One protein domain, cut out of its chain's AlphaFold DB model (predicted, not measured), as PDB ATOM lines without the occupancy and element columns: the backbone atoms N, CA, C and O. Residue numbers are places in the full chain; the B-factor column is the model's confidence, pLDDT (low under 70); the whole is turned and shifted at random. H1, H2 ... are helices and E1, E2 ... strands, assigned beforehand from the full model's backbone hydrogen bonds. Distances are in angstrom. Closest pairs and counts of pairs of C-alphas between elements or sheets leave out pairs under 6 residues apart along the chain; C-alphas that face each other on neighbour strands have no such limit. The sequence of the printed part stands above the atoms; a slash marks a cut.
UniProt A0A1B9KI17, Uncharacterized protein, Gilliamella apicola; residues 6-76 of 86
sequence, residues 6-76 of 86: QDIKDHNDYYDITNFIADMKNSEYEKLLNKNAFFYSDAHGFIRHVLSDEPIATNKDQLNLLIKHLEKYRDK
ATOM      1  N   GLN A   6     180.515 203.280 193.160       95.00
ATOM      2  CA  GLN A   6     180.797 203.054 191.745       95.00
ATOM      3  C   GLN A   6     180.231 201.709 191.282       95.00
ATOM      4  O   GLN A   6     179.545 201.684 190.272       95.00
ATOM      5  N   ASP A   7     180.394 200.643 192.071       95.19
ATOM      6  CA  ASP A   7     179.828 199.326 191.744       95.19
ATOM      7  C   ASP A   7     178.294 199.385 191.609       95.19
ATOM      8  O   ASP A   7     177.715 198.772 190.716       95.19
ATOM      9  N   ILE A   8     177.626 200.171 192.466       93.69
ATOM     10  CA  ILE A   8     176.173 200.401 192.384       93.69
ATOM     11  C   ILE A   8     175.801 201.123 191.082       93.69
ATOM     12  O   ILE A   8     174.811 200.766 190.446       93.69
ATOM     13  N   LYS A   9     176.571 202.142 190.684       93.69
ATOM     14  CA  LYS A   9     176.334 202.869 189.428       93.69
ATOM     15  C   LYS A   9     176.536 201.967 188.221       93.69
ATOM     16  O   LYS A   9     175.642 201.894 187.389       93.69
ATOM     17  N   ASP A  10     177.645 201.236 188.178       95.00
ATOM     18  CA  ASP A  10     177.975 200.335 187.074       95.00
ATOM     19  C   ASP A  10     176.905 199.244 186.915       95.00
ATOM     20  O   ASP A  10     176.498 198.913 185.803       95.00
ATOM     21  N   HIS A  11     176.392 198.722 188.032       95.00
ATOM     22  CA  HIS A  11     175.266 197.794 188.041       95.00
ATOM     23  C   HIS A  11     173.983 198.412 187.473       95.00
ATOM     24  O   HIS A  11     173.329 197.807 186.620       95.00
ATOM     25  N   ASN A  12     173.623 199.614 187.927       93.81
ATOM     26  CA  ASN A  12     172.432 200.301 187.440       93.81
ATOM     27  C   ASN A  12     172.533 200.611 185.942       93.81
ATOM     28  O   ASN A  12     171.577 200.355 185.209       93.81
ATOM     29  N   ASP A  13     173.693 201.087 185.488       94.00
ATOM     30  CA  ASP A  13     173.966 201.385 184.083       94.00
ATOM     31  C   ASP A  13     173.886 200.112 183.227       94.00
ATOM     32  O   ASP A  13     173.288 200.129 182.154       94.00
ATOM     33  N   TYR A  14     174.409 198.978 183.710       95.06
ATOM     34  CA  TYR A  14     174.363 197.702 182.988       95.06
ATOM     35  C   TYR A  14     172.937 197.157 182.797       95.06
ATOM     36  O   TYR A  14     172.624 196.577 181.756       95.06
ATOM     37  N   TYR A  15     172.062 197.320 183.794       94.12
ATOM     38  CA  TYR A  15     170.686 196.808 183.744       94.12
ATOM     39  C   TYR A  15     169.651 197.820 183.232       94.12
ATOM     40  O   TYR A  15     168.472 197.462 183.111       94.12
ATOM     41  N   ASP A  16     170.078 199.035 182.876       90.88
ATOM     42  CA  ASP A  16     169.226 200.175 182.515       90.88
ATOM     43  C   ASP A  16     168.287 200.623 183.658       90.88
ATOM     44  O   ASP A  16     167.156 201.066 183.428       90.88
ATOM     45  N   ILE A  17     168.741 200.512 184.912       90.62
ATOM     46  CA  ILE A  17     168.025 200.977 186.113       90.62
ATOM     47  C   ILE A  17     168.181 202.502 186.194       90.62
ATOM     48  O   ILE A  17     169.003 203.042 186.929       90.62
ATOM     49  N   THR A  18     167.409 203.195 185.361       79.94
ATOM     50  CA  THR A  18     167.524 204.645 185.127       79.94
ATOM     51  C   THR A  18     166.592 205.486 185.997       79.94
ATOM     52  O   THR A  18     166.893 206.643 186.277       79.94
ATOM     53  N   ASN A  19     165.487 204.901 186.462       74.31
ATOM     54  CA  ASN A  19     164.533 205.535 187.369       74.31
ATOM     55  C   ASN A  19     164.734 205.028 188.800       74.31
ATOM     56  O   ASN A  19     165.217 203.912 189.013       74.31
ATOM     57  N   PHE A  20     164.307 205.810 189.794       77.12
ATOM     58  CA  PHE A  20     164.142 205.263 191.137       77.12
ATOM     59  C   PHE A  20     163.137 204.108 191.073       77.12
ATOM     60  O   PHE A  20     162.126 204.207 190.381       77.12
ATOM     61  N   ILE A  21     163.385 203.015 191.806       82.75
ATOM     62  CA  ILE A  21     162.466 201.858 191.857       82.75
ATOM     63  C   ILE A  21     161.033 202.302 192.209       82.75
ATOM     64  O   ILE A  21     160.075 201.719 191.713       82.75
ATOM     65  N   ALA A  22     160.894 203.365 193.008       79.19
ATOM     66  CA  ALA A  22     159.613 203.968 193.370       79.19
ATOM     67  C   ALA A  22     158.812 204.532 192.176       79.19
ATOM     68  O   ALA A  22     157.589 204.594 192.261       79.19
ATOM     69  N   ASP A  23     159.481 204.898 191.080       82.00
ATOM     70  CA  ASP A  23     158.881 205.523 189.895       82.00
ATOM     71  C   ASP A  23     158.681 204.527 188.736       82.00
ATOM     72  O   ASP A  23     158.115 204.876 187.697       82.00
ATOM     73  N   MET A  24     159.155 203.284 188.881       86.06
ATOM     74  CA  MET A  24     159.074 202.278 187.822       86.06
ATOM     75  C   MET A  24     157.657 201.741 187.656       86.06
ATOM     76  O   MET A  24     156.977 201.378 188.618       86.06
ATOM     77  N   LYS A  25     157.235 201.571 186.401       88.25
ATOM     78  CA  LYS A  25     156.033 200.783 186.104       88.25
ATOM     79  C   LYS A  25     156.302 199.308 186.398       88.25
ATOM     80  O   LYS A  25     157.405 198.815 186.165       88.25
ATOM     81  N   ASN A  26     155.264 198.556 186.767       88.94
ATOM     82  CA  ASN A  26     155.388 197.107 186.988       88.94
ATOM     83  C   ASN A  26     155.997 196.369 185.783       88.94
ATOM     84  O   ASN A  26     156.772 195.441 185.970       88.94
ATOM     85  N   SER A  27     155.710 196.807 184.553       90.62
ATOM     86  CA  SER A  27     156.288 196.221 183.336       90.62
ATOM     87  C   SER A  27     157.777 196.530 183.139       90.62
ATOM     88  O   SER A  27     158.472 195.784 182.455       90.62
ATOM     89  N   GLU A  28     158.287 197.621 183.708       91.00
ATOM     90  CA  GLU A  28     159.721 197.933 183.732       91.00
ATOM     91  C   GLU A  28     160.414 197.105 184.812       91.00
ATOM     92  O   GLU A  28     161.427 196.463 184.542       91.00
ATOM     93  N   TYR A  29     159.802 197.022 185.996       91.69
ATOM     94  CA  TYR A  29     160.288 196.187 187.089       91.69
ATOM     95  C   TYR A  29     160.341 194.697 186.704       91.69
ATOM     96  O   TYR A  29     161.332 194.012 186.956       91.69
ATOM     97  N   GLU A  30     159.321 194.196 186.005       93.31
ATOM     98  CA  GLU A  30     159.285 192.825 185.484       93.31
ATOM     99  C   GLU A  30     160.416 192.555 184.479       93.31
ATOM    100  O   GLU A  30     161.028 191.487 184.504       93.31
ATOM    101  N   LYS A  31     160.772 193.528 183.627       94.50
ATOM    102  CA  LYS A  31     161.931 193.390 182.729       94.50
ATOM    103  C   LYS A  31     163.235 193.239 183.509       94.50
ATOM    104  O   LYS A  31     164.071 192.437 183.102       94.50
ATOM    105  N   LEU A  32     163.412 193.966 184.613       94.69
ATOM    106  CA  LEU A  32     164.593 193.832 185.474       94.69
ATOM    107  C   LEU A  32     164.658 192.450 186.133       94.69
ATOM    108  O   LEU A  32     165.722 191.830 186.144       94.69
ATOM    109  N   LEU A  33     163.522 191.930 186.607       94.88
ATOM    110  CA  LEU A  33     163.433 190.561 187.125       94.88
ATOM    111  C   LEU A  33     163.814 189.530 186.056       94.88
ATOM    112  O   LEU A  33     164.644 188.667 186.315       94.88
ATOM    113  N   ASN A  34     163.287 189.665 184.837       95.31
ATOM    114  CA  ASN A  34     163.594 188.759 183.725       95.31
ATOM    115  C   ASN A  34     165.060 188.833 183.271       95.31
ATOM    116  O   ASN A  34     165.613 187.844 182.796       95.31
ATOM    117  N   LYS A  35     165.701 189.997 183.428       95.81
ATOM    118  CA  LYS A  35     167.143 190.177 183.209       95.81
ATOM    119  C   LYS A  35     167.995 189.642 184.371       95.81
ATOM    120  O   LYS A  35     169.216 189.712 184.276       95.81
ATOM    121  N   ASN A  36     167.388 189.119 185.441       95.88
ATOM    122  CA  ASN A  36     168.074 188.741 186.677       95.88
ATOM    123  C   ASN A  36     168.891 189.909 187.252       95.88
ATOM    124  O   ASN A  36     170.035 189.722 187.640       95.88
ATOM    125  N   ALA A  37     168.329 191.123 187.266       95.69
ATOM    126  CA  ALA A  37     169.028 192.312 187.757       95.69
ATOM    127  C   ALA A  37     169.225 192.302 189.281       95.69
ATOM    128  O   ALA A  37     170.152 192.913 189.785       95.69
ATOM    129  N   PHE A  38     168.393 191.582 190.036       94.94
ATOM    130  CA  PHE A  38     168.495 191.545 191.502       94.94
ATOM    131  C   PHE A  38     169.118 190.244 192.017       94.94
ATOM    132  O   PHE A  38     169.985 190.263 192.894       94.94
ATOM    133  N   PHE A  39     168.704 189.111 191.444       96.50
ATOM    134  CA  PHE A  39     169.169 187.782 191.829       96.50
ATOM    135  C   PHE A  39     169.366 186.889 190.607       96.50
ATOM    136  O   PHE A  39     168.609 187.003 189.647       96.50
ATOM    137  N   TYR A  40     170.323 185.962 190.669       96.44
ATOM    138  CA  TYR A  40     170.547 184.944 189.638       96.44
ATOM    139  C   TYR A  40     170.883 183.583 190.257       96.44
ATOM    140  O   TYR A  40     171.253 183.504 191.426       96.44
ATOM    141  N   SER A  41     170.752 182.508 189.474       96.94
ATOM    142  CA  SER A  41     171.210 181.168 189.865       96.94
ATOM    143  C   SER A  41     172.602 180.901 189.301       96.94
ATOM    144  O   SER A  41     172.796 181.009 188.090       96.94
ATOM    145  N   ASP A  42     173.551 180.504 190.146       96.19
ATOM    146  CA  ASP A  42     174.867 180.054 189.686       96.19
ATOM    147  C   ASP A  42     174.833 178.618 189.118       96.19
ATOM    148  O   ASP A  42     173.795 177.946 189.107       96.19
ATOM    149  N   ALA A  43     175.988 178.132 188.648       95.88
ATOM    150  CA  ALA A  43     176.141 176.786 188.088       95.88
ATOM    151  C   ALA A  43     175.865 175.649 189.094       95.88
ATOM    152  O   ALA A  43     175.662 174.505 188.685       95.88
ATOM    153  N   HIS A  44     175.854 175.945 190.395       94.81
ATOM    154  CA  HIS A  44     175.531 175.000 191.462       94.81
ATOM    155  C   HIS A  44     174.051 175.052 191.868       94.81
ATOM    156  O   HIS A  44     173.625 174.265 192.715       94.81
ATOM    157  N   GLY A  45     173.258 175.937 191.259       94.81
ATOM    158  CA  GLY A  45     171.851 176.127 191.596       94.81
ATOM    159  C   GLY A  45     171.626 177.041 192.801       94.81
ATOM    160  O   GLY A  45     170.527 177.043 193.358       94.81
ATOM    161  N   PHE A  46     172.642 177.786 193.246       97.50
ATOM    162  CA  PHE A  46     172.491 178.726 194.357       97.50
ATOM    163  C   PHE A  46     171.942 180.048 193.847       97.50
ATOM    164  O   PHE A  46     172.438 180.590 192.862       97.50
ATOM    165  N   ILE A  47     170.956 180.593 194.556       97.81
ATOM    166  CA  ILE A  47     170.438 181.930 194.292       97.81
ATOM    167  C   ILE A  47     171.371 182.942 194.949       97.81
ATOM    168  O   ILE A  47     171.610 182.878 196.159       97.81
ATOM    169  N   ARG A  48     171.881 183.880 194.158       97.69
ATOM    170  CA  ARG A  48     172.840 184.901 194.579       97.69
ATOM    171  C   ARG A  48     172.328 186.290 194.288       97.69
ATOM    172  O   ARG A  48     171.642 186.498 193.290       97.69
ATOM    173  N   HIS A  49     172.675 187.237 195.150       96.81
ATOM    174  CA  HIS A  49     172.461 188.650 194.878       96.81
ATOM    175  C   HIS A  49     173.480 189.141 193.847       96.81
ATOM    176  O   HIS A  49     174.674 188.899 193.989       96.81
ATOM    177  N   VAL A  50     173.013 189.830 192.809       95.81
ATOM    178  CA  VAL A  50     173.827 190.136 191.619       95.81
ATOM    179  C   VAL A  50     174.992 191.068 191.936       95.81
ATOM    180  O   VAL A  50     176.097 190.853 191.456       95.81
ATOM    181  N   LEU A  51     174.760 192.089 192.763       94.62
ATOM    182  CA  LEU A  51     175.778 193.100 193.051       94.62
ATOM    183  C   LEU A  51     176.830 192.625 194.068       94.62
ATOM    184  O   LEU A  51     177.990 193.009 193.971       94.62
ATOM    185  N   SER A  52     176.437 191.815 195.059       93.94
ATOM    186  CA  SER A  52     177.359 191.329 196.103       93.94
ATOM    187  C   SER A  52     177.938 189.946 195.823       93.94
ATOM    188  O   SER A  52     178.862 189.541 196.526       93.94
ATOM    189  N   ASP A  53     177.373 189.209 194.864       94.06
ATOM    190  CA  ASP A  53     177.611 187.777 194.624       94.06
ATOM    191  C   ASP A  53     177.330 186.881 195.857       94.06
ATOM    192  O   ASP A  53     177.685 185.699 195.923       94.06
ATOM    193  N   GLU A  54     176.661 187.432 196.873       95.50
ATOM    194  CA  GLU A  54     176.372 186.720 198.112       95.50
ATOM    195  C   GLU A  54     175.265 185.681 197.877       95.50
ATOM    196  O   GLU A  54     174.202 186.029 197.345       95.50
ATOM    197  N   PRO A  55     175.467 184.410 198.273       96.62
ATOM    198  CA  PRO A  55     174.423 183.403 198.195       96.62
ATOM    199  C   PRO A  55     173.336 183.691 199.231       96.62
ATOM    200  O   PRO A  55     173.586 183.688 200.433       96.62
ATOM    201  N   ILE A  56     172.108 183.885 198.759       97.38
ATOM    202  CA  ILE A  56     170.935 184.150 199.603       97.38
ATOM    203  C   ILE A  56     170.092 182.894 199.852       97.38
ATOM    204  O   ILE A  56     169.347 182.828 200.829       97.38
ATOM    205  N   ALA A  57     170.213 181.880 198.991       98.19
ATOM    206  CA  ALA A  57     169.630 180.559 199.197       98.19
ATOM    207  C   ALA A  57     170.408 179.501 198.405       98.19
ATOM    208  O   ALA A  57     170.676 179.668 197.220       98.19
ATOM    209  N   THR A  58     170.727 178.381 199.049       97.88
ATOM    210  CA  THR A  58     171.471 177.251 198.452       97.88
ATOM    211  C   THR A  58     170.612 176.000 198.273       97.88
ATOM    212  O   THR A  58     171.039 175.018 197.672       97.88
ATOM    213  N   ASN A  59     169.388 176.014 198.807       97.75
ATOM    214  CA  ASN A  59     168.423 174.933 198.679       97.75
ATOM    215  C   ASN A  59     166.981 175.463 198.759       97.75
ATOM    216  O   ASN A  59     166.731 176.624 199.098       97.75
ATOM    217  N   LYS A  60     166.025 174.578 198.461       97.50
ATOM    218  CA  LYS A  60     164.596 174.900 198.413       97.50
ATOM    219  C   LYS A  60     164.042 175.381 199.757       97.50
ATOM    220  O   LYS A  60     163.232 176.301 199.773       97.50
ATOM    221  N   ASP A  61     164.478 174.800 200.871       98.38
ATOM    222  CA  ASP A  61     163.972 175.167 202.198       98.38
ATOM    223  C   ASP A  61     164.421 176.576 202.595       98.38
ATOM    224  O   ASP A  61     163.617 177.365 203.092       98.38
ATOM    225  N   GLN A  62     165.671 176.935 202.291       98.31
ATOM    226  CA  GLN A  62     166.177 178.298 202.463       98.31
ATOM    227  C   GLN A  62     165.406 179.297 201.595       98.31
ATOM    228  O   GLN A  62     164.993 180.342 202.096       98.31
ATOM    229  N   LEU A  63     165.140 178.962 200.327       97.69
ATOM    230  CA  LEU A  63     164.354 179.824 199.441       97.69
ATOM    231  C   LEU A  63     162.914 180.008 199.949       97.69
ATOM    232  O   LEU A  63     162.406 181.126 199.957       97.69
ATOM    233  N   ASN A  64     162.270 178.947 200.438       98.25
ATOM    234  CA  ASN A  64     160.926 179.031 201.015       98.25
ATOM    235  C   ASN A  64     160.888 179.940 202.254       98.25
ATOM    236  O   ASN A  64     159.959 180.733 202.415       98.25
ATOM    237  N   LEU A  65     161.894 179.843 203.130       97.94
ATOM    238  CA  LEU A  65     162.020 180.725 204.293       97.94
ATOM    239  C   LEU A  65     162.218 182.185 203.873       97.94
ATOM    240  O   LEU A  65     161.602 183.070 204.470       97.94
ATOM    241  N   LEU A  66     163.026 182.428 202.839       96.50
ATOM    242  CA  LEU A  66     163.229 183.760 202.284       96.50
ATOM    243  C   LEU A  66     161.927 184.332 201.710       96.50
ATOM    244  O   LEU A  66     161.564 185.448 202.066       96.50
ATOM    245  N   ILE A  67     161.185 183.566 200.904       96.50
ATOM    246  CA  ILE A  67     159.885 183.988 200.353       96.50
ATOM    247  C   ILE A  67     158.917 184.351 201.483       96.50
ATOM    248  O   ILE A  67     158.372 185.452 201.494       96.50
ATOM    249  N   LYS A  68     158.776 183.484 202.492       96.19
ATOM    250  CA  LYS A  68     157.919 183.748 203.658       96.19
ATOM    251  C   LYS A  68     158.351 184.992 204.439       96.19
ATOM    252  O   LYS A  68     157.527 185.682 205.038       96.19
ATOM    253  N   HIS A  69     159.651 185.266 204.505       94.81
ATOM    254  CA  HIS A  69     160.149 186.492 205.121       94.81
ATOM    255  C   HIS A  69     159.808 187.721 204.273       94.81
ATOM    256  O   HIS A  69     159.373 188.726 204.832       94.81
ATOM    257  N   LEU A  70     159.925 187.619 202.945       93.88
ATOM    258  CA  LEU A  70     159.579 188.688 202.011       93.88
ATOM    259  C   LEU A  70     158.082 189.032 202.034       93.88
ATOM    260  O   LEU A  70     157.726 190.208 201.992       93.88
ATOM    261  N   GLU A  71     157.210 188.036 202.201       93.81
ATOM    262  CA  GLU A  71     155.762 188.232 202.356       93.81
ATOM    263  C   GLU A  71     155.410 189.169 203.520       93.81
ATOM    264  O   GLU A  71     154.461 189.937 203.417       93.81
ATOM    265  N   LYS A  72     156.207 189.212 204.595       91.88
ATOM    266  CA  LYS A  72     155.973 190.139 205.721       91.88
ATOM    267  C   LYS A  72     156.177 191.610 205.356       91.88
ATOM    268  O   LYS A  72     155.742 192.484 206.105       91.88
ATOM    269  N   TYR A  73     156.910 191.901 204.281       89.94
ATOM    270  CA  TYR A  73     157.047 193.267 203.776       89.94
ATOM    271  C   TYR A  73     155.876 193.659 202.883       89.94
ATOM    272  O   TYR A  73     155.594 194.847 202.792       89.94
ATOM    273  N   ARG A  74     155.167 192.692 202.284       86.44
ATOM    274  CA  ARG A  74     153.981 192.960 201.464       86.44
ATOM    275  C   ARG A  74     152.940 193.754 202.247       86.44
ATOM    276  O   ARG A  74     152.473 194.762 201.750       86.44
ATOM    277  N   ASP A  75     152.674 193.368 203.492       81.56
ATOM    278  CA  ASP A  75     151.702 194.057 204.358       81.56
ATOM    279  C   ASP A  75     152.155 195.466 204.793       81.56
ATOM    280  O   ASP A  75     151.383 196.212 205.391       81.56
ATOM    281  N   LYS A  76     153.422 195.823 204.550       83.38
ATOM    282  CA  LYS A  76     154.002 197.137 204.875       83.38
ATOM    283  C   LYS A  76     154.121 198.052 203.660       83.38
ATOM    284  O   LYS A  76     154.456 199.221 203.837       83.38
TER     285      LYS A  76
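AT A GLANCE: This is residues 6 to 76 of the 86 residues of an uncharacterized protein of Gilliamella apicola (UniProt A0A1B9KI17). What does the model look like? It is an open arch: the small sheet E1 E2 E3 joins two sides that keep well apart, with the long helix H3 leaving from E3 on one side and H2, then H1, on the other. The second half of H3 sticks out free with residues 67 to 74, and H1 stands crosswise near H2. What is it made of? The printed part has 71 residues with three named helices and three named strands, in the order H1 H2 E1 E2 E3 H3; the class is mixed, helices and strands, and the antiparallel sheet has the order E1, E2, E3. How large is it? It is only just loose, close to compact, with a radius of gyration of the C-alphas of 13.5 A and spans of 34 by 32 by 20 A.

IN THESE COORDINATES: Where are the strands? E1 is residues 39 to 41, E2 residues 47 to 49 and E3 residues 55 to 57; C-alpha 39 is at (169.169, 187.782, 191.829). Where are the helices? H3, residues 60 to 74, is 21.2 A long and ends with C-alpha 74 at (153.981, 192.960, 201.464). H1, residues 6 to 15, is 14.3 A long and begins with C-alpha 6 at (180.797, 203.054, 191.745), and H2, residues 26 to 34, is 12.2 A long.

HOW THE PARTS SIT: How do the strands pair? They form a meander, each strand the antiparallel neighbour of the one before, in the hairpins E1 and E2, and E2 and E3. N 48 and O 40 are 2.8 A apart and N 47 and O 57 2.8 A apart, within hydrogen-bond range. Which helix is on the sheet? H3 is on it but only grazes it with residues 62 to 66; the closest C-alphas of E3 and H3 are those of Ala 57 and Leu 63, 5.3 A apart. H2 is only just not on it, with 4 pairs of C-alphas within 10 A. How do the helices stand to each other? H1 and H2 are close but not clearly touching, about perpendicular at 77 degrees, with the closest C-alphas, those of Tyr 15 and Leu 32, 7.0 A apart; H3 is apart from both. Are their backbones regularly paired? Every O i to N i+4 pair is within hydrogen-bond range in H1 and H2, and 8 of 11 are in H3.

THE WHOLE: How far does it reach? The two C-alphas farthest apart, those of Asp 23 and His 44, are 34.8 A apart. Which stretches stand free? Residues 22 to 27 do, and residues 67 to 76, of which 67 to 74 belong to H3. Is anything cut, long or uncertain? The printed part has no cut, the link from H1 to H2 is short and the other links are tight. The mean pLDDT of the printed part is 93.1, and no printed residue is under 70.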